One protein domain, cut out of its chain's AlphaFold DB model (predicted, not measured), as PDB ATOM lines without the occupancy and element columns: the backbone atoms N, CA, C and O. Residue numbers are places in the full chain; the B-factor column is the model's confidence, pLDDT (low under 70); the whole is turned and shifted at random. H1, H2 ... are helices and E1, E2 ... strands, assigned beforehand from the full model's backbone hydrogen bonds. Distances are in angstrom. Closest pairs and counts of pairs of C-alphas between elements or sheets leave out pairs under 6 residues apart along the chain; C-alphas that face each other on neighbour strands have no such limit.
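This is residues 16 to 186 and 193 to 234 of the 263 residues of an uncharacterized protein of Aphanomyces astaci (UniProt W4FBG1). A long two-stranded hairpin, E1 and E2, lies between helix layers: H2 covers one face, while H6, H7 and the first part of H8 pack over the other. H5 packs on H2, away from the hairpin, and H8 leads out to a second group, H3 and H4, at one end of the long axis. The printed part has 213 residues, with eight named helices and two named strands that follow along the chain as E1 E2 H1 H2 H3 H4 H5 H6 H7 H8; the two strands are antiparallel, and the class is mostly helix. It is compact, with a radius of gyration of the C-alphas of 19.5 A, and only just elongated, spanning 64 by 43 by 36 A.

Start at the hairpin of E1, residues 16 to 25, and E2, residues 31 to 42: N 18 and O 39 are 2.8 A apart, N 24 and O 32 2.9 A, both within hydrogen-bond range. Look next at H2, residues 58 to 74; its closest C-alphas to E2 are Leu 68 and Gly 35, 5.3 A apart. With residues 62 to 69 alone H2 touches H5, residues 146 to 153, the same way at a shallow tilt of 24 degrees, closest C-alphas Val 62 and Val 147, 6.0 A. The closest C-alphas of E2 and H8, residues 208 to 234, are Ala 31 and Ser 208, 4.6 A. H8 touches H6, residues 170 to 184, opposite ways at a steep tilt of 47 degrees, closest C-alphas Val 215 and Pro 170, 5.2 A. H6 touches H7, residues 193 to 204, at Val 182 and Arg 198, 5.6 A between C-alphas. Farther along, H8 touches H4, residues 106 to 127, at Asn 226 and Val 120, 6.3 A between C-alphas, a steep tilt of 68 degrees, only just short of perpendicular. H4 touches H3, residues 85 to 94, at Lys 106 and Lys 85, 5.4 A between C-alphas. Every O i to N i+4 pair is within hydrogen-bond range in H2, H3, H5, H6 and H7, against 13 of 18 in H4 and 20 of 23 in H8; H1, residues 52 to 55, is too short for one.

Find C-alpha 16 at (164.798, 215.460, 164.837), where E1 begins its 29.0 A; E2 measures 32.5 A. H2 is 24.4 A long, H6 21.6 A, and H4 31.4 A with a kink of 31 degrees near residue 121. From C-alpha 208 at (168.668, 195.307, 182.237), H8 runs 39.4 A to C-alpha 234 at (150.198, 209.603, 213.991).

The two C-alphas farthest apart, Gly 46 and Thr 103, are 67.1 A apart. Residues 187 to 192 are not printed; C-alphas 186 and 193 are 12.2 A apart across that cut. The links H3 to H4, H4 to H5 and H5 to H6 are long. Mean pLDDT of the printed part is 73.8; 85 residues are under 70, among them 42 to 53, 109 to 144 and 226 to 234.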
ATOM      1  N   ARG A  16     164.672 216.182 163.562       83.56
ATOM      2  CA  ARG A  16     164.798 215.460 164.837       83.56
ATOM      3  C   ARG A  16     164.432 213.992 164.649       83.56
ATOM      4  O   ARG A  16     163.569 213.687 163.829       83.56
ATOM      5  N   TYR A  17     165.070 213.106 165.406       88.75
ATOM      6  CA  TYR A  17     164.496 211.785 165.644       88.75
ATOM      7  C   TYR A  17     163.510 211.885 166.800       88.75
ATOM      8  O   TYR A  17     163.775 212.551 167.802       88.75
ATOM      9  N   CYS A  18     162.380 211.231 166.623       88.81
ATOM     10  CA  CYS A  18     161.402 210.933 167.646       88.81
ATOM     11  C   CYS A  18     161.411 209.418 167.835       88.81
ATOM     12  O   CYS A  18     161.776 208.679 166.921       88.81
ATOM     13  N   PHE A  19     161.053 208.964 169.024       92.06
ATOM     14  CA  PHE A  19     160.994 207.545 169.308       92.06
ATOM     15  C   PHE A  19     159.949 207.257 170.372       92.06
ATOM     16  O   PHE A  19     159.616 208.134 171.171       92.06
ATOM     17  N   VAL A  20     159.455 206.028 170.357       92.56
ATOM     18  CA  VAL A  20     158.558 205.457 171.356       92.56
ATOM     19  C   VAL A  20     159.103 204.084 171.736       92.56
ATOM     20  O   VAL A  20     159.706 203.406 170.909       92.56
ATOM     21  N   ALA A  21     158.969 203.726 173.006       94.56
ATOM     22  CA  ALA A  21     159.360 202.430 173.536       94.56
ATOM     23  C   ALA A  21     158.615 202.184 174.849       94.56
ATOM     24  O   ALA A  21     158.191 203.135 175.515       94.56
ATOM     25  N   ALA A  22     158.517 200.922 175.229       92.38
ATOM     26  CA  ALA A  22     158.088 200.477 176.540       92.38
ATOM     27  C   ALA A  22     159.234 199.742 177.243       92.38
ATOM     28  O   ALA A  22     160.201 199.313 176.615       92.38
ATOM     29  N   ILE A  23     159.115 199.612 178.558       91.44
ATOM     30  CA  ILE A  23     160.014 198.806 179.378       91.44
ATOM     31  C   ILE A  23     159.194 197.828 180.203       91.44
ATOM     32  O   ILE A  23     158.089 198.160 180.636       91.44
ATOM     33  N   LEU A  24     159.752 196.647 180.424       85.94
ATOM     34  CA  LEU A  24     159.175 195.605 181.256       85.94
ATOM     35  C   LEU A  24     160.240 195.120 182.237       85.94
ATOM     36  O   LEU A  24     161.270 194.590 181.829       85.94
ATOM     37  N   ASP A  25     159.969 195.313 183.524       83.12
ATOM     38  CA  ASP A  25     160.664 194.605 184.592       83.12
ATOM     39  C   ASP A  25     159.899 193.307 184.848       83.12
ATOM     40  O   ASP A  25     158.768 193.325 185.344       83.12
ATOM     41  N   ASP A  26     160.494 192.192 184.438       72.88
ATOM     42  CA  ASP A  26     159.881 190.871 184.515       72.88
ATOM     43  C   ASP A  26     160.162 190.180 185.871       72.88
ATOM     44  O   ASP A  26     159.817 189.018 186.087       72.88
ATOM     45  N   ARG A  27     160.774 190.904 186.819       66.94
ATOM     46  CA  ARG A  27     161.166 190.413 188.149       66.94
ATOM     47  C   ARG A  27     162.113 189.205 188.128       66.94
ATOM     48  O   ARG A  27     162.264 188.540 189.155       66.94
ATOM     49  N   SER A  28     162.736 188.909 186.990       69.38
ATOM     50  CA  SER A  28     163.890 188.022 186.884       69.38
ATOM     51  C   SER A  28     165.191 188.830 186.962       69.38
ATOM     52  O   SER A  28     165.208 189.971 187.420       69.38
ATOM     53  N   ASP A  29     166.303 188.222 186.555       76.69
ATOM     54  CA  ASP A  29     167.582 188.896 186.334       76.69
ATOM     55  C   ASP A  29     167.615 189.724 185.035       76.69
ATOM     56  O   ASP A  29     168.599 190.418 184.768       76.69
ATOM     57  N   MET A  30     166.548 189.656 184.237       80.69
ATOM     58  CA  MET A  30     166.416 190.341 182.963       80.69
ATOM     59  C   MET A  30     165.309 191.397 183.005       80.69
ATOM     60  O   MET A  30     164.269 191.259 183.632       80.69
ATOM     61  N   ALA A  31     165.512 192.465 182.249       86.69
ATOM     62  CA  ALA A  31     164.495 193.465 181.970       86.69
ATOM     63  C   ALA A  31     164.530 193.796 180.486       86.69
ATOM     64  O   ALA A  31     165.597 193.771 179.862       86.69
ATOM     65  N   HIS A  32     163.365 194.123 179.935       87.19
ATOM     66  CA  HIS A  32     163.151 194.172 178.494       87.19
ATOM     67  C   HIS A  32     162.805 195.580 178.029       87.19
ATOM     68  O   HIS A  32     162.009 196.284 178.654       87.19
ATOM     69  N   LEU A  33     163.380 195.971 176.895       93.06
ATOM     70  CA  LEU A  33     162.928 197.104 176.096       93.06
ATOM     71  C   LEU A  33     162.009 196.564 174.998       93.06
ATOM     72  O   LEU A  33     162.431 195.717 174.216       93.06
ATOM     73  N   LEU A  34     160.783 197.072 174.931       92.50
ATOM     74  CA  LEU A  34     159.736 196.573 174.039       92.50
ATOM     75  C   LEU A  34     159.226 197.677 173.116       92.50
ATOM     76  O   LEU A  34     159.284 198.866 173.452       92.50
ATOM     77  N   GLY A  35     158.714 197.288 171.951       92.25
ATOM     78  CA  GLY A  35     158.052 198.181 171.008       92.25
ATOM     79  C   GLY A  35     158.903 199.383 170.597       92.25
ATOM     80  O   GLY A  35     158.367 200.476 170.421       92.25
ATOM     81  N   LEU A  36     160.229 199.245 170.495       95.44
ATOM     82  CA  LEU A  36     161.078 200.363 170.087       95.44
ATOM     83  C   LEU A  36     160.788 200.739 168.629       95.44
ATOM     84  O   LEU A  36     161.091 199.983 167.709       95.44
ATOM     85  N   ASP A  37     160.302 201.957 168.416       93.75
ATOM     86  CA  ASP A  37     160.198 202.559 167.090       93.75
ATOM     87  C   ASP A  37     160.863 203.936 167.084       93.75
ATOM     88  O   ASP A  37     160.696 204.742 168.002       93.75
ATOM     89  N   ILE A  38     161.653 204.204 166.045       91.94
ATOM     90  CA  ILE A  38     162.435 205.430 165.886       91.94
ATOM     91  C   ILE A  38     162.146 206.004 164.505       91.94
ATOM     92  O   ILE A  38     162.485 205.427 163.473       91.94
ATOM     93  N   PHE A  39     161.597 207.211 164.489       87.44
ATOM     94  CA  PHE A  39     161.136 207.883 163.283       87.44
ATOM     95  C   PHE A  39     161.648 209.323 163.205       87.44
ATOM     96  O   PHE A  39     162.154 209.900 164.167       87.44
ATOM     97  N   VAL A  40     161.564 209.926 162.021       84.69
ATOM     98  CA  VAL A  40     162.066 211.285 161.773       84.69
ATOM     99  C   VAL A  40     160.913 212.276 161.790       84.69
ATOM    100  O   VAL A  40     160.033 212.204 160.941       84.69
ATOM    101  N   GLY A  41     160.974 213.255 162.690       73.38
ATOM    102  CA  GLY A  41     160.099 214.424 162.677       73.38
ATOM    103  C   GLY A  41     160.764 215.650 162.034       73.38
ATOM    104  O   GLY A  41     161.975 215.865 162.165       73.38
ATOM    105  N   GLY A  42     159.960 216.508 161.400       65.56
ATOM    106  CA  GLY A  42     160.387 217.814 160.875       65.56
ATOM    107  C   GLY A  42     160.646 217.851 159.362       65.56
ATOM    108  O   GLY A  42     160.451 216.870 158.662       65.56
ATOM    109  N   LYS A  43     161.065 218.995 158.810       57.25
ATOM    110  CA  LYS A  43     161.098 219.218 157.346       57.25
ATOM    111  C   LYS A  43     162.253 218.483 156.649       57.25
ATOM    112  O   LYS A  43     163.403 218.566 157.082       57.25
ATOM    113  N   LYS A  44     161.985 217.864 155.490       57.19
ATOM    114  CA  LYS A  44     163.017 217.346 154.565       57.19
ATOM    115  C   LYS A  44     162.913 218.075 153.236       57.19
ATOM    116  O   LYS A  44     161.872 218.072 152.589       57.19
ATOM    117  N   ASN A  45     164.013 218.702 152.825       55.53
ATOM    118  CA  ASN A  45     164.133 219.425 151.554       55.53
ATOM    119  C   ASN A  45     163.048 220.501 151.338       55.53
ATOM    120  O   ASN A  45     162.560 220.668 150.225       55.53
ATOM    121  N   GLY A  46     162.627 221.199 152.398       57.78
ATOM    122  CA  GLY A  46     161.600 222.247 152.311       57.78
ATOM    123  C   GLY A  46     160.174 221.745 152.057       57.78
ATOM    124  O   GLY A  46     159.253 222.553 152.109       57.78
ATOM    125  N   LYS A  47     159.974 220.436 151.845       56.59
ATOM    126  CA  LYS A  47     158.657 219.797 151.888       56.59
ATOM    127  C   LYS A  47     158.323 219.430 153.329       56.59
ATOM    128  O   LYS A  47     159.186 218.949 154.075       56.59
ATOM    129  N   ASP A  48     157.067 219.650 153.698       53.38
ATOM    130  CA  ASP A  48     156.525 219.172 154.959       53.38
ATOM    131  C   ASP A  48     156.538 217.639 154.920       53.38
ATOM    132  O   ASP A  48     155.728 216.999 154.252       53.38
ATOM    133  N   ILE A  49     157.504 217.030 155.610       57.78
ATOM    134  CA  ILE A  49     157.218 215.726 156.205       57.78
ATOM    135  C   ILE A  49     156.164 216.031 157.265       57.78
ATOM    136  O   ILE A  49     156.281 217.054 157.946       57.78
ATOM    137  N   LYS A  50     155.142 215.171 157.365       61.31
ATOM    138  CA  LYS A  50     154.168 215.192 158.461       61.31
ATOM    139  C   LYS A  50     154.890 215.583 159.754       61.31
ATOM    140  O   LYS A  50     155.908 214.976 160.095       61.31
ATOM    141  N   ASP A  51     154.412 216.639 160.412       64.56
ATOM    142  CA  ASP A  51     154.958 217.042 161.705       64.56
ATOM    143  C   ASP A  51     154.949 215.826 162.645       64.56
ATOM    144  O   ASP A  51     154.149 214.909 162.457       64.56
ATOM    145  N   TYR A  52     155.832 215.769 163.641       65.56
ATOM    146  CA  TYR A  52     155.888 214.596 164.527       65.56
ATOM    147  C   TYR A  52     154.528 214.333 165.194       65.56
ATOM    148  O   TYR A  52     154.126 213.181 165.309       65.56
ATOM    149  N   HIS A  53     153.779 215.394 165.510       68.19
ATOM    150  CA  HIS A  53     152.394 215.310 165.973       68.19
ATOM    151  C   HIS A  53     151.433 214.705 164.938       68.19
ATOM    152  O   HIS A  53     150.443 214.088 165.299       68.19
ATOM    153  N   SER A  54     151.702 214.866 163.644       71.88
ATOM    154  CA  SER A  54     150.928 214.242 162.564       71.88
ATOM    155  C   SER A  54     151.332 212.785 162.303       71.88
ATOM    156  O   SER A  54     150.537 212.021 161.750       71.88
ATOM    157  N   MET A  55     152.568 212.402 162.648       75.06
ATOM    158  CA  MET A  55     153.036 211.013 162.582       75.06
ATOM    159  C   MET A  55     152.536 210.193 163.770       75.06
ATOM    160  O   MET A  55     152.009 209.106 163.567       75.06
ATOM    161  N   PHE A  56     152.646 210.739 164.980       81.44
ATOM    162  CA  PHE A  56     152.122 210.143 166.204       81.44
ATOM    163  C   PHE A  56     150.628 210.471 166.340       81.44
ATOM    164  O   PHE A  56     150.222 211.341 167.108       81.44
ATOM    165  N   ASN A  57     149.815 209.829 165.503       83.62
ATOM    166  CA  ASN A  57     148.362 209.976 165.492       83.62
ATOM    167  C   ASN A  57     147.675 208.778 166.166       83.62
ATOM    168  O   ASN A  57     148.335 207.863 166.658       83.62
ATOM    169  N   HIS A  58     146.340 208.811 166.201       85.88
ATOM    170  CA  HIS A  58     145.525 207.766 166.813       85.88
ATOM    171  C   HIS A  58     145.829 206.374 166.242       85.88
ATOM    172  O   HIS A  58     146.170 205.482 167.012       85.88
ATOM    173  N   ASP A  59     145.777 206.218 164.917       89.12
ATOM    174  CA  ASP A  59     145.979 204.929 164.244       89.12
ATOM    175  C   ASP A  59     147.375 204.367 164.537       89.12
ATOM    176  O   ASP A  59     147.515 203.211 164.922       89.12
ATOM    177  N   TYR A  60     148.405 205.218 164.453       89.81
ATOM    178  CA  TYR A  60     149.775 204.832 164.794       89.81
ATOM    179  C   TYR A  60     149.877 204.312 166.231       89.81
ATOM    180  O   TYR A  60     150.504 203.284 166.472       89.81
ATOM    181  N   PHE A  61     149.279 205.020 167.193       89.75
ATOM    182  CA  PHE A  61     149.390 204.649 168.600       89.75
ATOM    183  C   PHE A  61     148.582 203.390 168.939       89.75
ATOM    184  O   PHE A  61     149.046 202.574 169.730       89.75
ATOM    185  N   VAL A  62     147.416 203.200 168.315       91.50
ATOM    186  CA  VAL A  62     146.618 201.969 168.434       91.50
ATOM    187  C   VAL A  62     147.388 200.774 167.876       91.50
ATOM    188  O   VAL A  62     147.544 199.777 168.580       91.50
ATOM    189  N   ASP A  63     147.941 200.891 166.667       94.19
ATOM    190  CA  ASP A  63     148.751 199.832 166.055       94.19
ATOM    191  C   ASP A  63     149.994 199.511 166.893       94.19
ATOM    192  O   ASP A  63     150.369 198.348 167.050       94.19
ATOM    193  N   TRP A  64     150.647 200.542 167.436       95.31
ATOM    194  CA  TRP A  64     151.820 200.386 168.289       95.31
ATOM    195  C   TRP A  64     151.484 199.674 169.606       95.31
ATOM    196  O   TRP A  64     152.190 198.741 169.979       95.31
ATOM    197  N   ILE A  65     150.385 200.046 170.277       91.88
ATOM    198  CA  ILE A  65     149.923 199.357 171.493       91.88
ATOM    199  C   ILE A  65     149.541 197.906 171.199       91.88
ATOM    200  O   ILE A  65     149.860 197.033 172.000       91.88
ATOM    201  N   GLY A  66     148.892 197.629 170.064       91.62
ATOM    202  CA  GLY A  66     148.573 196.258 169.657       91.62
ATOM    203  C   GLY A  66     149.822 195.375 169.619       91.62
ATOM    204  O   GLY A  66     149.874 194.365 170.316       91.62
ATOM    205  N   LYS A  67     150.855 195.834 168.899       95.00
ATOM    206  CA  LYS A  67     152.158 195.152 168.808       95.00
ATOM    207  C   LYS A  67     152.858 195.040 170.156       95.00
ATOM    208  O   LYS A  67     153.424 194.000 170.458       95.00
ATOM    209  N   LEU A  68     152.806 196.091 170.975       93.06
ATOM    210  CA  LEU A  68     153.396 196.062 172.310       93.06
ATOM    211  C   LEU A  68     152.765 194.965 173.171       93.06
ATOM    212  O   LEU A  68     153.485 194.234 173.842       93.06
ATOM    213  N   ILE A  69     151.434 194.852 173.176       87.12
ATOM    214  CA  ILE A  69     150.767 193.817 173.972       87.12
ATOM    215  C   ILE A  69     151.112 192.423 173.425       87.12
ATOM    216  O   ILE A  69     151.353 191.520 174.220       87.12
ATOM    217  N   ASP A  70     151.210 192.257 172.101       90.38
ATOM    218  CA  ASP A  70     151.691 191.004 171.497       90.38
ATOM    219  C   ASP A  70     153.101 190.639 171.997       90.38
ATOM    220  O   ASP A  70     153.298 189.531 172.487       90.38
ATOM    221  N   GLU A  71     154.054 191.578 171.969       91.81
ATOM    222  CA  GLU A  71     155.422 191.364 172.475       91.81
ATOM    223  C   GLU A  71     155.445 190.997 173.973       91.81
ATOM    224  O   GLU A  71     156.187 190.108 174.392       91.81
ATOM    225  N   VAL A  72     154.616 191.647 174.798       84.69
ATOM    226  CA  VAL A  72     154.497 191.338 176.236       84.69
ATOM    227  C   VAL A  72     153.963 189.917 176.456       84.69
ATOM    228  O   VAL A  72     154.444 189.193 177.332       84.69
ATOM    229  N   GLU A  73     152.973 189.493 175.670       85.06
ATOM    230  CA  GLU A  73     152.396 188.153 175.775       85.06
ATOM    231  C   GLU A  73     153.331 187.057 175.254       85.06
ATOM    232  O   GLU A  73     153.374 185.977 175.848       85.06
ATOM    233  N   GLU A  74     154.114 187.329 174.207       88.38
ATOM    234  CA  GLU A  74     155.160 186.422 173.716       88.38
ATOM    235  C   GLU A  74     156.223 186.133 174.787       88.38
ATOM    236  O   GLU A  74     156.742 185.017 174.860       88.38
ATOM    237  N   LEU A  75     156.488 187.095 175.676       81.75
ATOM    238  CA  LEU A  75     157.353 186.922 176.849       81.75
ATOM    239  C   LEU A  75     156.676 186.189 178.023       81.75
ATOM    240  O   LEU A  75     157.312 185.954 179.049       81.75
ATOM    241  N   GLY A  76     155.400 185.814 177.901       76.94
ATOM    242  CA  GLY A  76     154.652 185.082 178.928       76.94
ATOM    243  C   GLY A  76     153.936 185.960 179.960       76.94
ATOM    244  O   GLY A  76     153.349 185.426 180.903       76.94
ATOM    245  N   TRP A  77     153.909 187.283 179.773       70.25
ATOM    246  CA  TRP A  77     153.317 188.246 180.713       70.25
ATOM    247  C   TRP A  77     151.855 188.593 180.406       70.25
ATOM    248  O   TRP A  77     151.420 189.726 180.605       70.25
ATOM    249  N   SER A  78     151.071 187.609 179.961       56.19
ATOM    250  CA  SER A  78     149.605 187.730 179.935       56.19
ATOM    251  C   SER A  78     149.033 187.705 181.362       56.19
ATOM    252  O   SER A  78     149.741 187.358 182.306       56.19
ATOM    253  N   SER A  79     147.768 188.117 181.522       54.88
ATOM    254  CA  SER A  79     147.010 188.227 182.788       54.88
ATOM    255  C   SER A  79     147.344 187.205 183.899       54.88
ATOM    256  O   SER A  79     147.789 186.095 183.624       54.88
ATOM    257  N   ALA A  80     147.028 187.550 185.159       47.44
ATOM    258  CA  ALA A  80     147.275 186.829 186.429       47.44
ATOM    259  C   ALA A  80     147.308 185.278 186.422       47.44
ATOM    260  O   ALA A  80     147.921 184.660 187.299       47.44
ATOM    261  N   GLY A  81     146.668 184.612 185.457       47.81
ATOM    262  CA  GLY A  81     146.715 183.170 185.222       47.81
ATOM    263  C   GLY A  81     148.119 182.563 185.091       47.81
ATOM    264  O   GLY A  81     148.297 181.421 185.513       47.81
ATOM    265  N   THR A  82     149.131 183.314 184.654       49.59
ATOM    266  CA  THR A  82     150.510 182.819 184.422       49.59
ATOM    267  C   THR A  82     151.426 182.840 185.647       49.59
ATOM    268  O   THR A  82     152.343 182.029 185.734       49.59
ATOM    269  N   TRP A  83     151.170 183.690 186.646       54.84
ATOM    270  CA  TRP A  83     152.085 183.827 187.786       54.84
ATOM    271  C   TRP A  83     152.074 182.606 188.717       54.84
ATOM    272  O   TRP A  83     151.016 182.122 189.127       54.84
ATOM    273  N   HIS A  84     153.233 182.120 189.151       62.25
ATOM    274  CA  HIS A  84     153.273 181.122 190.222       62.25
ATOM    275  C   HIS A  84     152.825 181.745 191.553       62.25
ATOM    276  O   HIS A  84     153.177 182.880 191.864       62.25
ATOM    277  N   LYS A  85     152.080 180.991 192.378       70.69
ATOM    278  CA  LYS A  85     151.600 181.458 193.696       70.69
ATOM    279  C   LYS A  85     152.738 182.028 194.557       70.69
ATOM    280  O   LYS A  85     152.550 183.046 195.211       70.69
ATOM    281  N   GLN A  86     153.914 181.399 194.512       70.56
ATOM    282  CA  GLN A  86     155.088 181.860 195.251       70.56
ATOM    283  C   GLN A  86     155.587 183.229 194.770       70.56
ATOM    284  O   GLN A  86     155.936 184.060 195.598       70.56
ATOM    285  N   ALA A  87     155.583 183.478 193.458       62.91
ATOM    286  CA  ALA A  87     155.986 184.764 192.891       62.91
ATOM    287  C   ALA A  87     154.987 185.877 193.246       62.91
ATOM    288  O   ALA A  87     155.396 186.989 193.561       62.91
ATOM    289  N   LEU A  88     153.684 185.565 193.266       66.69
ATOM    290  CA  LEU A  88     152.651 186.501 193.726       66.69
ATOM    291  C   LEU A  88     152.818 186.854 195.201       66.69
ATOM    292  O   LEU A  88     152.789 188.024 195.558       66.69
ATOM    293  N   TYR A  89     153.037 185.850 196.050       68.69
ATOM    294  CA  TYR A  89     153.267 186.081 197.470       68.69
ATOM    295  C   TYR A  89     154.546 186.893 197.714       68.69
ATOM    296  O   TYR A  89     154.522 187.853 198.477       68.69
ATOM    297  N   GLN A  90     155.644 186.553 197.030       67.81
ATOM    298  CA  GLN A  90     156.896 187.299 197.146       67.81
ATOM    299  C   GLN A  90     156.718 188.760 196.716       67.81
ATOM    300  O   GLN A  90     157.186 189.652 197.409       67.81
ATOM    301  N   ALA A  91     155.953 189.018 195.650       63.56
ATOM    302  CA  ALA A  91     155.619 190.376 195.241       63.56
ATOM    303  C   ALA A  91     154.854 191.156 196.326       63.56
ATOM    304  O   ALA A  91     155.132 192.338 196.509       63.56
ATOM    305  N   CYS A  92     153.935 190.516 197.060       65.75
ATOM    306  CA  CYS A  92     153.264 191.143 198.203       65.75
ATOM    307  C   CYS A  92     154.244 191.490 199.329       65.75
ATOM    308  O   CYS A  92     154.165 192.580 199.889       65.75
ATOM    309  N   VAL A  93     155.176 190.584 199.636       72.62
ATOM    310  CA  VAL A  93     156.213 190.802 200.656       72.62
ATOM    311  C   VAL A  93     157.117 191.972 200.268       72.62
ATOM    312  O   VAL A  93     157.331 192.872 201.077       72.62
ATOM    313  N   ASP A  94     157.595 192.001 199.022       65.25
ATOM    314  CA  ASP A  94     158.487 193.050 198.516       65.25
ATOM    315  C   ASP A  94     157.812 194.434 198.516       65.25
ATOM    316  O   ASP A  94     158.468 195.456 198.711       65.25
ATOM    317  N   LEU A  95     156.490 194.468 198.311       61.88
ATOM    318  CA  LEU A  95     155.670 195.683 198.324       61.88
ATOM    319  C   LEU A  95     155.126 196.046 199.716       61.88
ATOM    320  O   LEU A  95     154.414 197.039 199.839       61.88
ATOM    321  N   ILE A  96     155.479 195.283 200.757       67.25
ATOM    322  CA  ILE A  96     155.042 195.500 202.146       67.25
ATOM    323  C   ILE A  96     153.501 195.500 202.256       67.25
ATOM    324  O   ILE A  96     152.893 196.331 202.933       67.25
ATOM    325  N   ILE A  97     152.848 194.558 201.572       66.56
ATOM    326  CA  ILE A  97     151.400 194.347 201.659       66.56
ATOM    327  C   ILE A  97     151.111 193.466 202.881       66.56
ATOM    328  O   ILE A  97     151.429 192.277 202.884       66.56
ATOM    329  N   ALA A  98     150.539 194.062 203.931       63.25
ATOM    330  CA  ALA A  98     150.426 193.450 205.260       63.25
ATOM    331  C   ALA A  98     149.442 192.266 205.346       63.25
ATOM    332  O   ALA A  98     149.601 191.416 206.220       63.25
ATOM    333  N   ASP A  99     148.467 192.187 204.437       69.69
ATOM    334  CA  ASP A  99     147.338 191.253 204.555       69.69
ATOM    335  C   ASP A  99     147.485 189.969 203.720       69.69
ATOM    336  O   ASP A  99     146.657 189.067 203.824       69.69
ATOM    337  N   ALA A 100     148.545 189.844 202.914       71.75
ATOM    338  CA  ALA A 100     148.769 188.657 202.092       71.75
ATOM    339  C   ALA A 100     149.453 187.529 202.890       71.75
ATOM    340  O   ALA A 100     150.546 187.707 203.429       71.75
ATOM    341  N   SER A 101     148.863 186.330 202.899       77.38
ATOM    342  CA  SER A 101     149.423 185.138 203.548       77.38
ATOM    343  C   SER A 101     149.942 184.104 202.534       77.38
ATOM    344  O   SER A 101     149.321 183.872 201.492       77.38
ATOM    345  N   PRO A 102     151.034 183.365 202.834       78.38
ATOM    346  CA  PRO A 102     151.521 182.300 201.953       78.38
ATOM    347  C   PRO A 102     150.530 181.129 201.849       78.38
ATOM    348  O   PRO A 102     150.596 180.320 200.915       78.38
ATOM    349  N   THR A 103     149.574 181.019 202.777       82.06
ATOM    350  CA  THR A 103     148.507 180.011 202.720       82.06
ATOM    351  C   THR A 103     147.362 180.402 201.789       82.06
ATOM    352  O   THR A 103     146.637 179.513 201.345       82.06
ATOM    353  N   ASP A 104     147.240 181.675 201.415       79.62
ATOM    354  CA  ASP A 104     146.109 182.181 200.639       79.62
ATOM    355  C   ASP A 104     146.024 181.580 199.238       79.62
ATOM    356  O   ASP A 104     147.010 181.139 198.637       79.62
ATOM    357  N   LEU A 105     144.813 181.532 198.685       77.69
ATOM    358  CA  LEU A 105     144.626 181.124 197.297       77.69
ATOM    359  C   LEU A 105     145.262 182.154 196.362       77.69
ATOM    360  O   LEU A 105     145.286 183.346 196.653       77.69
ATOM    361  N   LYS A 106     145.719 181.701 195.189       67.31
ATOM    362  CA  LYS A 106     146.309 182.567 194.156       67.31
ATOM    363  C   LYS A 106     145.414 183.774 193.830       67.31
ATOM    364  O   LYS A 106     145.909 184.879 193.663       67.31
ATOM    365  N   THR A 107     144.101 183.554 193.791       66.00
ATOM    366  CA  THR A 107     143.077 184.584 193.570       66.00
ATOM    367  C   THR A 107     142.991 185.602 194.704       66.00
ATOM    368  O   THR A 107     142.734 186.768 194.441       66.00
ATOM    369  N   THR A 108     143.210 185.180 195.949       70.88
ATOM    370  CA  THR A 108     143.193 186.052 197.131       70.88
ATOM    371  C   THR A 108     144.466 186.894 197.202       70.88
ATOM    372  O   THR A 108     144.380 188.102 197.355       70.88
ATOM    373  N   ILE A 109     145.638 186.290 196.975       64.56
ATOM    374  CA  ILE A 109     146.921 187.018 196.910       64.56
ATOM    375  C   ILE A 109     146.902 188.037 195.762       64.56
ATOM    376  O   ILE A 109     147.323 189.176 195.930       64.56
ATOM    377  N   TRP A 110     146.358 187.644 194.604       64.75
ATOM    378  CA  TRP A 110     146.138 188.564 193.489       64.75
ATOM    379  C   TRP A 110     145.220 189.723 193.876       64.75
ATOM    380  O   TRP A 110     145.497 190.857 193.512       64.75
ATOM    381  N   LYS A 111     144.154 189.450 194.636       67.44
ATOM    382  CA  LYS A 111     143.229 190.479 195.107       67.44
ATOM    383  C   LYS A 111     143.929 191.508 196.000       67.44
ATOM    384  O   LYS A 111     143.699 192.685 195.794       67.44
ATOM    385  N   HIS A 112     144.826 191.093 196.897       64.56
ATOM    386  CA  HIS A 112     145.646 192.029 197.678       64.56
ATOM    387  C   HIS A 112     146.538 192.904 196.784       64.56
ATOM    388  O   HIS A 112     146.572 194.115 196.934       64.56
ATOM    389  N   LEU A 113     147.201 192.332 195.773       59.97
ATOM    390  CA  LEU A 113     147.986 193.128 194.813       59.97
ATOM    391  C   LEU A 113     147.120 194.112 194.009       59.97
ATOM    392  O   LEU A 113     147.525 195.253 193.794       59.97
ATOM    393  N   ASP A 114     145.942 193.676 193.570       56.25
ATOM    394  CA  ASP A 114     144.996 194.490 192.801       56.25
ATOM    395  C   ASP A 114     144.363 195.598 193.662       56.25
ATOM    396  O   ASP A 114     144.197 196.726 193.204       56.25
ATOM    397  N   GLU A 115     144.068 195.307 194.929       56.47
ATOM    398  CA  GLU A 115     143.440 196.231 195.873       56.47
ATOM    399  C   GLU A 115     144.424 197.101 196.651       56.47
ATOM    400  O   GLU A 115     143.945 198.076 197.194       56.47
ATOM    401  N   ASP A 116     145.737 196.823 196.698       53.12
ATOM    402  CA  ASP A 116     146.718 197.622 197.462       53.12
ATOM    403  C   ASP A 116     147.731 198.384 196.581       53.12
ATOM    404  O   ASP A 116     148.245 199.425 196.992       53.12
ATOM    405  N   VAL A 117     147.985 197.959 195.334       49.81
ATOM    406  CA  VAL A 117     148.923 198.656 194.418       49.81
ATOM    407  C   VAL A 117     148.229 199.732 193.568       49.81
ATOM    408  O   VAL A 117     148.794 200.803 193.328       49.81
ATOM    409  N   LEU A 118     146.987 199.492 193.136       49.84
ATOM    410  CA  LEU A 118     146.158 200.478 192.423       49.84
ATOM    411  C   LEU A 118     145.688 201.674 193.280       49.84
ATOM    412  O   LEU A 118     145.648 202.787 192.740       49.84
ATOM    413  N   PRO A 119     145.346 201.532 194.576       49.78
ATOM    414  CA  PRO A 119     144.893 202.651 195.386       49.78
ATOM    415  C   PRO A 119     145.995 203.637 195.680       49.78
ATOM    416  O   PRO A 119     145.689 204.808 195.649       49.78
ATOM    417  N   VAL A 120     147.254 203.251 195.889       49.53
ATOM    418  CA  VAL A 120     148.282 204.212 196.337       49.53
ATOM    419  C   VAL A 120     148.429 205.398 195.374       49.53
ATOM    420  O   VAL A 120     148.374 206.558 195.783       49.53
ATOM    421  N   VAL A 121     148.523 205.132 194.067       46.47
ATOM    422  CA  VAL A 121     148.592 206.191 193.043       46.47
ATOM    423  C   VAL A 121     147.291 207.002 192.998       46.47
ATOM    424  O   VAL A 121     147.309 208.227 192.844       46.47
ATOM    425  N   CYS A 122     146.150 206.326 193.158       46.75
ATOM    426  CA  CYS A 122     144.834 206.947 193.106       46.75
ATOM    427  C   CYS A 122     144.510 207.777 194.369       46.75
ATOM    428  O   CYS A 122     143.884 208.831 194.297       46.75
ATOM    429  N   GLU A 123     144.938 207.329 195.538       51.56
ATOM    430  CA  GLU A 123     144.742 207.948 196.843       51.56
ATOM    431  C   GLU A 123     145.640 209.166 196.984       51.56
ATOM    432  O   GLU A 123     145.150 210.229 197.349       51.56
ATOM    433  N   MET A 124     146.907 209.076 196.573       47.31
ATOM    434  CA  MET A 124     147.813 210.228 196.547       47.31
ATOM    435  C   MET A 124     147.309 211.359 195.641       47.31
ATOM    436  O   MET A 124     147.457 212.538 195.969       47.31
ATOM    437  N   ALA A 125     146.706 211.018 194.499       40.00
ATOM    438  CA  ALA A 125     146.079 211.995 193.615       40.00
ATOM    439  C   ALA A 125     144.827 212.618 194.260       40.00
ATOM    440  O   ALA A 125     144.711 213.845 194.299       40.00
ATOM    441  N   LYS A 126     143.941 211.803 194.852       48.00
ATOM    442  CA  LYS A 126     142.745 212.280 195.570       48.00
ATOM    443  C   LYS A 126     143.091 213.170 196.770       48.00
ATOM    444  O   LYS A 126     142.489 214.230 196.921       48.00
ATOM    445  N   ALA A 127     144.092 212.797 197.570       44.41
ATOM    446  CA  ALA A 127     144.547 213.537 198.751       44.41
ATOM    447  C   ALA A 127     145.079 214.944 198.417       44.41
ATOM    448  O   ALA A 127     145.056 215.838 199.256       44.41
ATOM    449  N   ARG A 128     145.517 215.169 197.173       41.50
ATOM    450  CA  ARG A 128     145.978 216.475 196.668       41.50
ATOM    451  C   ARG A 128     144.893 217.263 195.931       41.50
ATOM    452  O   ARG A 128     145.190 218.245 195.258       41.50
ATOM    453  N   GLY A 129     143.635 216.837 196.044       32.59
ATOM    454  CA  GLY A 129     142.499 217.470 195.374       32.59
ATOM    455  C   GLY A 129     142.425 217.173 193.875       32.59
ATOM    456  O   GLY A 129     141.684 217.846 193.157       32.59
ATOM    457  N   HIS A 130     143.175 216.184 193.377       35.66
ATOM    458  CA  HIS A 130     143.087 215.754 191.987       35.66
ATOM    459  C   HIS A 130     142.062 214.631 191.848       35.66
ATOM    460  O   HIS A 130     142.136 213.593 192.504       35.66
ATOM    461  N   HIS A 131     141.100 214.819 190.948       33.88
ATOM    462  CA  HIS A 131     140.190 213.749 190.580       33.88
ATOM    463  C   HIS A 131     140.966 212.715 189.760       33.88
ATOM    464  O   HIS A 131     141.444 213.016 188.666       33.88
ATOM    465  N   VAL A 132     141.095 211.493 190.280       34.22
ATOM    466  CA  VAL A 132     141.608 210.363 189.501       34.22
ATOM    467  C   VAL A 132     140.542 209.996 188.495       34.22
ATOM    468  O   VAL A 132     139.589 209.277 188.790       34.22
ATOM    469  N   VAL A 133     140.660 210.568 187.309       35.34
ATOM    470  CA  VAL A 133     139.885 210.134 186.163       35.34
ATOM    471  C   VAL A 133     140.704 209.042 185.482       35.34
ATOM    472  O   VAL A 133     141.887 209.239 185.215       35.34
ATOM    473  N   TYR A 134     140.084 207.911 185.143       41.69
ATOM    474  CA  TYR A 134     140.661 206.906 184.234       41.69
ATOM    475  C   TYR A 134     140.810 207.435 182.785       41.69
ATOM    476  O   TYR A 134     140.829 206.665 181.830       41.69
ATOM    477  N   SER A 135     140.868 208.756 182.600       34.84
ATOM    478  CA  SER A 135     140.992 209.432 181.317       34.84
ATOM    479  C   SER A 135     141.872 210.673 181.455       34.84
ATOM    480  O   SER A 135     141.954 211.290 182.517       34.84
ATOM    481  N   ALA A 136     142.512 211.059 180.350       31.20
ATOM    482  CA  ALA A 136     143.307 212.278 180.260       31.20
ATOM    483  C   ALA A 136     142.507 213.523 180.721       31.20
ATOM    484  O   ALA A 136     141.289 213.582 180.507       31.20
ATOM    485  N   PRO A 137     143.163 214.521 181.345       34.16
ATOM    486  CA  PRO A 137     142.488 215.708 181.861       34.16
ATOM    487  C   PRO A 137     141.781 216.474 180.733       34.16
ATOM    488  O   PRO A 137     142.414 216.856 179.751       34.16
ATOM    489  N   GLY A 138     140.469 216.695 180.885       39.12
ATOM    490  CA  GLY A 138     139.644 217.481 179.954       39.12
ATOM    491  C   GLY A 138     138.388 216.795 179.405       39.12
ATOM    492  O   GLY A 138     137.616 217.456 178.717       39.12
ATOM    493  N   PHE A 139     138.141 215.518 179.714       38.59
ATOM    494  CA  PHE A 139     136.926 214.818 179.285       38.59
ATOM    495  C   PHE A 139     135.962 214.608 180.456       38.59
ATOM    496  O   PHE A 139     136.276 213.923 181.427       38.59
ATOM    497  N   SER A 140     134.783 215.226 180.363       41.88
ATOM    498  CA  SER A 140     133.629 214.895 181.195       41.88
ATOM    499  C   SER A 140     133.078 213.532 180.767       41.88
ATOM    500  O   SER A 140     132.727 213.367 179.605       41.88
ATOM    501  N   GLU A 141     132.993 212.606 181.722       47.41
ATOM    502  CA  GLU A 141     132.258 211.332 181.678       47.41
ATOM    503  C   GLU A 141     132.706 210.260 180.648       47.41
ATOM    504  O   GLU A 141     132.538 210.373 179.439       47.41
ATOM    505  N   LEU A 142     133.187 209.132 181.195       53.19
ATOM    506  CA  LEU A 142     133.040 207.760 180.668       53.19
ATOM    507  C   LEU A 142     133.691 207.358 179.331       53.19
ATOM    508  O   LEU A 142     133.423 206.257 178.858       53.19
ATOM    509  N   VAL A 143     134.601 208.140 178.750       57.34
ATOM    510  CA  VAL A 143     135.384 207.654 177.595       57.34
ATOM    511  C   VAL A 143     136.669 206.975 178.071       57.34
ATOM    512  O   VAL A 143     137.655 207.638 178.399       57.34
ATOM    513  N   ILE A 144     136.664 205.640 178.103       66.31
ATOM    514  CA  ILE A 144     137.884 204.843 178.270       66.31
ATOM    515  C   ILE A 144     138.657 204.905 176.940       66.31
ATOM    516  O   ILE A 144     138.073 204.633 175.892       66.31
ATOM    517  N   PRO A 145     139.953 205.271 176.925       80.81
ATOM    518  CA  PRO A 145     140.723 205.264 175.686       80.81
ATOM    519  C   PRO A 145     140.771 203.862 175.065       80.81
ATOM    520  O   PRO A 145     140.997 202.888 175.780       80.81
ATOM    521  N   VAL A 146     140.652 203.764 173.736       83.44
ATOM    522  CA  VAL A 146     140.662 202.483 172.992       83.44
ATOM    523  C   VAL A 146     141.855 201.604 173.375       83.44
ATOM    524  O   VAL A 146     141.700 200.418 173.640       83.44
ATOM    525  N   VAL A 147     143.046 202.190 173.505       84.50
ATOM    526  CA  VAL A 147     144.265 201.472 173.917       84.50
ATOM    527  C   VAL A 147     144.164 200.857 175.318       84.50
ATOM    528  O   VAL A 147     144.755 199.815 175.589       84.50
ATOM    529  N   CYS A 148     143.387 201.469 176.213       84.50
ATOM    530  CA  CYS A 148     143.142 200.945 177.549       84.50
ATOM    531  C   CYS A 148     142.125 199.805 177.518       84.50
ATOM    532  O   CYS A 148     142.273 198.848 178.273       84.50
ATOM    533  N   GLU A 149     141.119 199.878 176.645       83.38
ATOM    534  CA  GLU A 149     140.205 198.759 176.398       83.38
ATOM    535  C   GLU A 149     140.940 197.568 175.780       83.38
ATOM    536  O   GLU A 149     140.743 196.448 176.236       83.38
ATOM    537  N   MET A 150     141.846 197.804 174.824       83.94
ATOM    538  CA  MET A 150     142.691 196.763 174.222       83.94
ATOM    539  C   MET A 150     143.513 196.014 175.277       83.94
ATOM    540  O   MET A 150     143.498 194.786 175.315       83.94
ATOM    541  N   ALA A 151     144.189 196.750 176.164       80.44
ATOM    542  CA  ALA A 151     144.967 196.168 177.254       80.44
ATOM    543  C   ALA A 151     144.076 195.379 178.233       80.44
ATOM    544  O   ALA A 151     144.370 194.226 178.549       80.44
ATOM    545  N   LYS A 152     142.944 195.958 178.658       79.94
ATOM    546  CA  LYS A 152     141.997 195.312 179.584       79.94
ATOM    547  C   LYS A 152     141.350 194.060 178.998       79.94
ATOM    548  O   LYS A 152     141.203 193.071 179.708       79.94
ATOM    549  N   ALA A 153     140.991 194.075 177.715       79.56
ATOM    550  CA  ALA A 153     140.424 192.919 177.017       79.56
ATOM    551  C   ALA A 153     141.397 191.730 176.976       79.56
ATOM    552  O   ALA A 153     140.963 190.583 176.912       79.56
ATOM    553  N   ARG A 154     142.702 192.008 177.067       77.44
ATOM    554  CA  ARG A 154     143.785 191.019 177.168       77.44
ATOM    555  C   ARG A 154     144.239 190.769 178.615       77.44
ATOM    556  O   ARG A 154     145.218 190.079 178.873       77.44
ATOM    557  N   GLY A 155     143.486 191.296 179.583       69.88
ATOM    558  CA  GLY A 155     143.684 191.081 181.014       69.88
ATOM    559  C   GLY A 155     144.875 191.831 181.617       69.88
ATOM    560  O   GLY A 155     145.375 191.432 182.668       69.88
ATOM    561  N   HIS A 156     145.317 192.919 180.978       72.38
ATOM    562  CA  HIS A 156     146.288 193.851 181.547       72.38
ATOM    563  C   HIS A 156     145.589 194.988 182.299       72.38
ATOM    564  O   HIS A 156     144.595 195.559 181.839       72.38
ATOM    565  N   HIS A 157     146.158 195.362 183.443       70.00
ATOM    566  CA  HIS A 157     145.723 196.527 184.204       70.00
ATOM    567  C   HIS A 157     146.438 197.770 183.676       70.00
ATOM    568  O   HIS A 157     147.648 197.766 183.461       70.00
ATOM    569  N   VAL A 158     145.679 198.846 183.475       72.25
ATOM    570  CA  VAL A 158     146.219 200.141 183.051       72.25
ATOM    571  C   VAL A 158     146.120 201.107 184.216       72.25
ATOM    572  O   VAL A 158     145.023 201.390 184.697       72.25
ATOM    573  N   VAL A 159     147.272 201.617 184.641       71.75
ATOM    574  CA  VAL A 159     147.402 202.575 185.742       71.75
ATOM    575  C   VAL A 159     147.916 203.900 185.182       71.75
ATOM    576  O   VAL A 159     148.745 203.916 184.271       71.75
ATOM    577  N   TYR A 160     147.424 205.014 185.717       68.19
ATOM    578  CA  TYR A 160     147.838 206.356 185.314       68.19
ATOM    579  C   TYR A 160     148.711 206.981 186.394       68.19
ATOM    580  O   TYR A 160     148.317 207.027 187.556       68.19
ATOM    581  N   SER A 161     149.866 207.523 186.013       66.75
ATOM    582  CA  SER A 161     150.631 208.412 186.887       66.75
ATOM    583  C   SER A 161     149.881 209.732 187.074       66.75
ATOM    584  O   SER A 161     149.347 210.290 186.110       66.75
ATOM    585  N   ALA A 162     149.872 210.261 188.298       66.44
ATOM    586  CA  ALA A 162     149.287 211.568 188.573       66.44
ATOM    587  C   ALA A 162     149.954 212.665 187.708       66.44
ATOM    588  O   ALA A 162     151.180 212.651 187.538       66.44
ATOM    589  N   PRO A 163     149.188 213.631 187.162       68.44
ATOM    590  CA  PRO A 163     149.761 214.740 186.407       68.44
ATOM    591  C   PRO A 163     150.820 215.491 187.221       68.44
ATOM    592  O   PRO A 163     150.622 215.762 188.402       68.44
ATOM    593  N   GLY A 164     151.937 215.846 186.582       70.19
ATOM    594  CA  GLY A 164     153.031 216.583 187.225       70.19
ATOM    595  C   GLY A 164     154.055 215.727 187.978       70.19
ATOM    596  O   GLY A 164     155.015 216.293 188.489       70.19
ATOM    597  N   PHE A 165     153.903 214.397 188.004       73.38
ATOM    598  CA  PHE A 165     154.834 213.467 188.659       73.38
ATOM    599  C   PHE A 165     155.598 212.616 187.638       73.38
ATOM    600  O   PHE A 165     155.440 211.395 187.586       73.38
ATOM    601  N   SER A 166     156.429 213.251 186.807       79.69
ATOM    602  CA  SER A 166     157.244 212.541 185.806       79.69
ATOM    603  C   SER A 166     158.199 211.517 186.432       79.69
ATOM    604  O   SER A 166     158.529 210.518 185.807       79.69
ATOM    605  N   GLU A 167     158.617 211.719 187.686       77.44
ATOM    606  CA  GLU A 167     159.445 210.758 188.422       77.44
ATOM    607  C   GLU A 167     158.732 209.440 188.761       77.44
ATOM    608  O   GLU A 167     159.403 208.478 189.125       77.44
ATOM    609  N   LEU A 168     157.400 209.382 188.627       80.31
ATOM    610  CA  LEU A 168     156.612 208.150 188.753       80.31
ATOM    611  C   LEU A 168     156.486 207.390 187.422       80.31
ATOM    612  O   LEU A 168     155.774 206.391 187.344       80.31
ATOM    613  N   GLN A 169     157.137 207.874 186.361       85.19
ATOM    614  CA  GLN A 169     157.173 207.244 185.046       85.19
ATOM    615  C   GLN A 169     158.605 206.744 184.781       85.19
ATOM    616  O   GLN A 169     159.435 207.501 184.276       85.19
ATOM    617  N   PRO A 170     158.933 205.471 185.085       87.94
ATOM    618  CA  PRO A 170     160.315 204.977 185.037       87.94
ATOM    619  C   PRO A 170     160.987 205.122 183.660       87.94
ATOM    620  O   PRO A 170     162.207 205.280 183.560       87.94
ATOM    621  N   ILE A 171     160.185 205.113 182.592       90.25
ATOM    622  CA  ILE A 171     160.641 205.300 181.212       90.25
ATOM    623  C   ILE A 171     161.305 206.671 180.981       90.25
ATOM    624  O   ILE A 171     162.235 206.765 180.181       90.25
ATOM    625  N   GLU A 172     160.911 207.718 181.714       91.31
ATOM    626  CA  GLU A 172     161.508 209.058 181.595       91.31
ATOM    627  C   GLU A 172     163.001 209.038 181.951       91.31
ATOM    628  O   GLU A 172     163.827 209.667 181.281       91.31
ATOM    629  N   MET A 173     163.379 208.247 182.960       91.06
ATOM    630  CA  MET A 173     164.778 208.084 183.355       91.06
ATOM    631  C   MET A 173     165.572 207.289 182.309       91.06
ATOM    632  O   MET A 173     166.710 207.639 181.989       91.06
ATOM    633  N   VAL A 174     164.960 206.267 181.701       93.69
ATOM    634  CA  VAL A 174     165.562 205.532 180.573       93.69
ATOM    635  C   VAL A 174     165.805 206.474 179.392       93.69
ATOM    636  O   VAL A 174     166.901 206.494 178.825       93.69
ATOM    637  N   TRP A 175     164.835 207.329 179.057       94.94
ATOM    638  CA  TRP A 175     164.998 208.340 178.014       94.94
ATOM    639  C   TRP A 175     166.104 209.338 178.339       94.94
ATOM    640  O   TRP A 175     166.877 209.689 177.444       94.94
ATOM    641  N   ALA A 176     166.205 209.793 179.590       93.56
ATOM    642  CA  ALA A 176     167.279 210.676 180.030       93.56
ATOM    643  C   ALA A 176     168.657 210.017 179.855       93.56
ATOM    644  O   ALA A 176     169.570 210.642 179.305       93.56
ATOM    645  N   ASN A 177     168.789 208.740 180.225       93.56
ATOM    646  CA  ASN A 177     170.022 207.969 180.069       93.56
ATOM    647  C   ASN A 177     170.426 207.820 178.600       93.56
ATOM    648  O   ASN A 177     171.541 208.197 178.226       93.56
ATOM    649  N   VAL A 178     169.508 207.352 177.749       95.88
ATOM    650  CA  VAL A 178     169.748 207.161 176.309       95.88
ATOM    651  C   VAL A 178     170.108 208.488 175.635       95.88
ATOM    652  O   VAL A 178     171.140 208.589 174.963       95.88
ATOM    653  N   LYS A 179     169.315 209.546 175.861       94.62
ATOM    654  CA  LYS A 179     169.587 210.884 175.308       94.62
ATOM    655  C   LYS A 179     170.929 211.427 175.798       94.62
ATOM    656  O   LYS A 179     171.669 212.008 175.008       94.62
ATOM    657  N   GLY A 180     171.269 211.209 177.068       95.69
ATOM    658  CA  GLY A 180     172.559 211.580 177.639       95.69
ATOM    659  C   GLY A 180     173.727 210.859 176.963       95.69
ATOM    660  O   GLY A 180     174.712 211.501 176.601       95.69
ATOM    661  N   THR A 181     173.613 209.549 176.736       95.81
ATOM    662  CA  THR A 181     174.640 208.738 176.057       95.81
ATOM    663  C   THR A 181     174.883 209.202 174.626       95.81
ATOM    664  O   THR A 181     176.037 209.341 174.216       95.81
ATOM    665  N   VAL A 182     173.821 209.512 173.880       96.19
ATOM    666  CA  VAL A 182     173.930 210.062 172.519       96.19
ATOM    667  C   VAL A 182     174.499 211.485 172.542       96.19
ATOM    668  O   VAL A 182     175.398 211.809 171.765       96.19
ATOM    669  N   GLY A 183     174.000 212.334 173.446       94.69
ATOM    670  CA  GLY A 183     174.359 213.749 173.541       94.69
ATOM    671  C   GLY A 183     175.808 213.992 173.964       94.69
ATOM    672  O   GLY A 183     176.460 214.874 173.410       94.69
ATOM    673  N   ARG A 184     176.355 213.179 174.878       96.56
ATOM    674  CA  ARG A 184     177.764 213.272 175.313       96.56
ATOM    675  C   ARG A 184     178.769 212.995 174.192       96.56
ATOM    676  O   ARG A 184     179.900 213.455 174.270       96.56
ATOM    677  N   GLN A 185     178.361 212.275 173.148       95.00
ATOM    678  CA  GLN A 185     179.196 211.976 171.979       95.00
ATOM    679  C   GLN A 185     179.138 213.076 170.906       95.00
ATOM    680  O   GLN A 185     179.693 212.914 169.817       95.00
ATOM    681  N   TYR A 186     178.424 214.176 171.160       93.12
ATOM    682  CA  TYR A 186     178.275 215.248 170.189       93.12
ATOM    683  C   TYR A 186     179.603 215.964 169.911       93.12
ATOM    684  O   TYR A 186     180.337 216.364 170.811       93.12
ATOM    685  N   GLN A 193     172.938 211.259 160.619       92.31
ATOM    686  CA  GLN A 193     173.045 209.799 160.594       92.31
ATOM    687  C   GLN A 193     173.787 209.295 161.835       92.31
ATOM    688  O   GLN A 193     173.315 208.371 162.480       92.31
ATOM    689  N   ASP A 194     174.848 209.980 162.265       95.25
ATOM    690  CA  ASP A 194     175.585 209.599 163.478       95.25
ATOM    691  C   ASP A 194     174.663 209.568 164.706       95.25
ATOM    692  O   ASP A 194     174.784 208.698 165.565       95.25
ATOM    693  N   VAL A 195     173.713 210.510 164.792       94.56
ATOM    694  CA  VAL A 195     172.700 210.528 165.859       94.56
ATOM    695  C   VAL A 195     171.801 209.290 165.799       94.56
ATOM    696  O   VAL A 195     171.474 208.752 166.852       94.56
ATOM    697  N   ARG A 196     171.426 208.814 164.601       94.94
ATOM    698  CA  ARG A 196     170.635 207.581 164.431       94.94
ATOM    699  C   ARG A 196     171.397 206.374 164.939       94.94
ATOM    700  O   ARG A 196     170.882 205.669 165.797       94.94
ATOM    701  N   ASP A 197     172.623 206.199 164.458       96.75
ATOM    702  CA  ASP A 197     173.446 205.031 164.767       96.75
ATOM    703  C   ASP A 197     173.782 204.988 166.266       96.75
ATOM    704  O   ASP A 197     173.853 203.928 166.882       96.75
ATOM    705  N   ARG A 198     173.988 206.157 166.890       97.19
ATOM    706  CA  ARG A 198     174.175 206.274 168.344       97.19
ATOM    707  C   ARG A 198     172.902 205.983 169.121       97.19
ATOM    708  O   ARG A 198     173.003 205.390 170.186       97.19
ATOM    709  N   LEU A 199     171.739 206.391 168.618       96.81
ATOM    710  CA  LEU A 199     170.461 206.116 169.268       96.81
ATOM    711  C   LEU A 199     170.124 204.620 169.224       96.81
ATOM    712  O   LEU A 199     169.774 204.062 170.255       96.81
ATOM    713  N   GLU A 200     170.290 203.966 168.069       96.19
ATOM    714  CA  GLU A 200     170.116 202.510 167.930       96.19
ATOM    715  C   GLU A 200     171.046 201.750 168.871       96.19
ATOM    716  O   GLU A 200     170.596 200.895 169.628       96.19
ATOM    717  N   ARG A 201     172.331 202.120 168.883       96.69
ATOM    718  CA  ARG A 201     173.314 201.508 169.777       96.69
ATOM    719  C   ARG A 201     172.974 201.720 171.248       96.69
ATOM    720  O   ARG A 201     173.043 200.775 172.015       96.69
ATOM    721  N   ALA A 202     172.572 202.929 171.638       96.56
ATOM    722  CA  ALA A 202     172.243 203.233 173.029       96.56
ATOM    723  C   ALA A 202     171.028 202.447 173.548       96.56
ATOM    724  O   ALA A 202     170.976 202.156 174.736       96.56
ATOM    725  N   PHE A 203     170.068 202.112 172.682       95.69
ATOM    726  CA  PHE A 203     168.974 201.211 173.046       95.69
ATOM    727  C   PHE A 203     169.392 199.740 173.028       95.69
ATOM    728  O   PHE A 203     168.989 198.998 173.913       95.69
ATOM    729  N   TYR A 204     170.210 199.323 172.058       94.06
ATOM    730  CA  TYR A 204     170.724 197.952 171.979       94.06
ATOM    731  C   TYR A 204     171.611 197.584 173.179       94.06
ATOM    732  O   TYR A 204     171.559 196.466 173.675       94.06
ATOM    733  N   GLU A 205     172.415 198.533 173.655       93.75
ATOM    734  CA  GLU A 205     173.305 198.382 174.812       93.75
ATOM    735  C   GLU A 205     172.621 198.755 176.140       93.75
ATOM    736  O   GLU A 205     173.297 198.885 177.162       93.75
ATOM    737  N   LEU A 206     171.301 198.987 176.145       92.81
ATOM    738  CA  LEU A 206     170.579 199.328 177.366       92.81
ATOM    739  C   LEU A 206     170.571 198.121 178.311       92.81
ATOM    740  O   LEU A 206     169.922 197.114 178.055       92.81
ATOM    741  N   ASP A 207     171.304 198.252 179.410       90.44
ATOM    742  CA  ASP A 207     171.479 197.196 180.402       90.44
ATOM    743  C   ASP A 207     170.191 196.954 181.209       90.44
ATOM    744  O   ASP A 207     169.536 197.903 181.656       90.44
ATOM    745  N   SER A 208     169.842 195.687 181.443       90.50
ATOM    746  CA  SER A 208     168.668 195.307 182.237       90.50
ATOM    747  C   SER A 208     168.700 195.892 183.654       90.50
ATOM    748  O   SER A 208     167.673 196.361 184.140       90.50
ATOM    749  N   ASN A 209     169.873 196.002 184.288       90.75
ATOM    750  CA  ASN A 209     170.020 196.638 185.601       90.75
ATOM    751  C   ASN A 209     169.626 198.113 185.576       90.75
ATOM    752  O   ASN A 209     169.134 198.629 186.581       90.75
ATOM    753  N   VAL A 210     169.833 198.808 184.451       90.62
ATOM    754  CA  VAL A 210     169.379 200.197 184.310       90.62
ATOM    755  C   VAL A 210     167.858 200.234 184.367       90.62
ATOM    756  O   VAL A 210     167.321 201.046 185.111       90.62
ATOM    757  N   ILE A 211     167.167 199.344 183.649       89.69
ATOM    758  CA  ILE A 211     165.698 199.278 183.662       89.69
ATOM    759  C   ILE A 211     165.177 198.893 185.056       89.69
ATOM    760  O   ILE A 211     164.314 199.589 185.588       89.69
ATOM    761  N   HIS A 212     165.738 197.862 185.695       86.38
ATOM    762  CA  HIS A 212     165.363 197.492 187.067       86.38
ATOM    763  C   HIS A 212     165.549 198.658 188.039       86.38
ATOM    764  O   HIS A 212     164.657 198.985 188.819       86.38
ATOM    765  N   SER A 213     166.694 199.341 187.965       89.06
ATOM    766  CA  SER A 213     166.998 200.459 188.858       89.06
ATOM    767  C   SER A 213     166.030 201.627 188.666       89.06
ATOM    768  O   SER A 213     165.653 202.269 189.647       89.06
ATOM    769  N   THR A 214     165.601 201.922 187.432       88.69
ATOM    770  CA  THR A 214     164.631 203.000 187.189       88.69
ATOM    771  C   THR A 214     163.235 202.629 187.675       88.69
ATOM    772  O   THR A 214     162.572 203.471 188.289       88.69
ATOM    773  N   VAL A 215     162.799 201.383 187.463       84.19
ATOM    774  CA  VAL A 215     161.520 200.874 187.981       84.19
ATOM    775  C   VAL A 215     161.520 200.886 189.509       84.19
ATOM    776  O   VAL A 215     160.616 201.463 190.114       84.19
ATOM    777  N   ALA A 216     162.569 200.360 190.143       82.06
ATOM    778  CA  ALA A 216     162.718 200.353 191.595       82.06
ATOM    779  C   ALA A 216     162.725 201.771 192.192       82.06
ATOM    780  O   ALA A 216     162.049 202.019 193.190       82.06
ATOM    781  N   ALA A 217     163.428 202.725 191.570       84.25
ATOM    782  CA  ALA A 217     163.467 204.112 192.035       84.25
ATOM    783  C   ALA A 217     162.084 204.787 191.991       84.25
ATOM    784  O   ALA A 217     161.694 205.463 192.947       84.25
ATOM    785  N   SER A 218     161.327 204.575 190.911       81.50
ATOM    786  CA  SER A 218     159.954 205.076 190.774       81.50
ATOM    787  C   SER A 218     159.020 204.450 191.815       81.50
ATOM    788  O   SER A 218     158.249 205.159 192.463       81.50
ATOM    789  N   THR A 219     159.122 203.135 192.034       78.00
ATOM    790  CA  THR A 219     158.340 202.413 193.051       78.00
ATOM    791  C   THR A 219     158.659 202.911 194.461       78.00
ATOM    792  O   THR A 219     157.749 203.228 195.221       78.00
ATOM    793  N   ALA A 220     159.938 203.077 194.806       79.25
ATOM    794  CA  ALA A 220     160.344 203.612 196.104       79.25
ATOM    795  C   ALA A 220     159.813 205.039 196.329       79.25
ATOM    796  O   ALA A 220     159.364 205.374 197.427       79.25
ATOM    797  N   LYS A 221     159.811 205.878 195.283       79.38
ATOM    798  CA  LYS A 221     159.239 207.228 195.348       79.38
ATOM    799  C   LYS A 221     157.732 207.196 195.591       79.38
ATOM    800  O   LYS A 221     157.244 207.975 196.410       79.38
ATOM    801  N   LEU A 222     157.017 206.303 194.906       75.62
ATOM    802  CA  LEU A 222     155.585 206.099 195.098       75.62
ATOM    803  C   LEU A 222     155.273 205.677 196.540       75.62
ATOM    804  O   LEU A 222     154.445 206.304 197.196       75.62
ATOM    805  N   LEU A 223     155.989 204.677 197.060       71.81
ATOM    806  CA  LEU A 223     155.824 204.199 198.434       71.81
ATOM    807  C   LEU A 223     156.135 205.295 199.461       71.81
ATOM    808  O   LEU A 223     155.367 205.495 200.398       71.81
ATOM    809  N   GLY A 224     157.205 206.069 199.262       73.75
ATOM    810  CA  GLY A 224     157.535 207.190 200.145       73.75
ATOM    811  C   GLY A 224     156.445 208.266 200.184       73.75
ATOM    812  O   GLY A 224     156.140 208.803 201.248       73.75
ATOM    813  N   LEU A 225     155.818 208.559 199.040       71.25
ATOM    814  CA  LEU A 225     154.692 209.491 198.970       71.25
ATOM    815  C   LEU A 225     153.426 208.952 199.656       71.25
ATOM    816  O   LEU A 225     152.652 209.754 200.172       71.25
ATOM    817  N   ASN A 226     153.238 207.630 199.691       67.50
ATOM    818  CA  ASN A 226     152.143 206.972 200.411       67.50
ATOM    819  C   ASN A 226     152.349 206.953 201.930       67.50
ATOM    820  O   ASN A 226     151.401 207.105 202.697       67.50
ATOM    821  N   CYS A 227     153.592 206.763 202.377       67.12
ATOM    822  CA  CYS A 227     153.921 206.729 203.801       67.12
ATOM    823  C   CYS A 227     153.830 208.116 204.450       67.12
ATOM    824  O   CYS A 227     153.381 208.215 205.586       67.12
ATOM    825  N   ALA A 228     154.204 209.180 203.727       63.41
ATOM    826  CA  ALA A 228     154.211 210.554 204.236       63.41
ATOM    827  C   ALA A 228     152.901 211.005 204.933       63.41
ATOM    828  O   ALA A 228     152.993 211.540 206.040       63.41
ATOM    829  N   PRO A 229     151.694 210.793 204.365       56.22
ATOM    830  CA  PRO A 229     150.444 211.130 205.051       56.22
ATOM    831  C   PRO A 229     150.164 210.245 206.277       56.22
ATOM    832  O   PRO A 229     149.694 210.759 207.285       56.22
ATOM    833  N   ARG A 230     150.528 208.953 206.254       54.31
ATOM    834  CA  ARG A 230     150.306 208.031 207.389       54.31
ATOM    835  C   ARG A 230     151.130 208.403 208.628       54.31
ATOM    836  O   ARG A 230     150.672 208.202 209.747       54.31
ATOM    837  N   THR A 231     152.322 208.970 208.430       51.97
ATOM    838  CA  THR A 231     153.153 209.526 209.515       51.97
ATOM    839  C   THR A 231     152.613 210.838 210.084       51.97
ATOM    840  O   THR A 231     152.760 211.080 211.274       51.97
ATOM    841  N   ALA A 232     151.956 211.670 209.270       51.91
ATOM    842  CA  ALA A 232     151.375 212.929 209.742       51.91
ATOM    843  C   ALA A 232     150.129 212.701 210.621       51.91
ATOM    844  O   ALA A 232     149.906 213.430 211.577       51.91
ATOM    845  N   GLU A 233     149.352 211.650 210.344       54.16
ATOM    846  CA  GLU A 233     148.175 211.283 211.146       54.16
ATOM    847  C   GLU A 233     148.529 210.687 212.520       54.16
ATOM    848  O   GLU A 233     147.698 210.700 213.424       54.16
ATOM    849  N   THR A 234     149.751 210.167 212.704       53.09
ATOM    850  CA  THR A 234     150.198 209.603 213.991       53.09
ATOM    851  C   THR A 234     150.736 210.668 214.949       53.09
ATOM    852  O   THR A 234     150.628 210.495 216.163       53.09
TER     853      THR A 234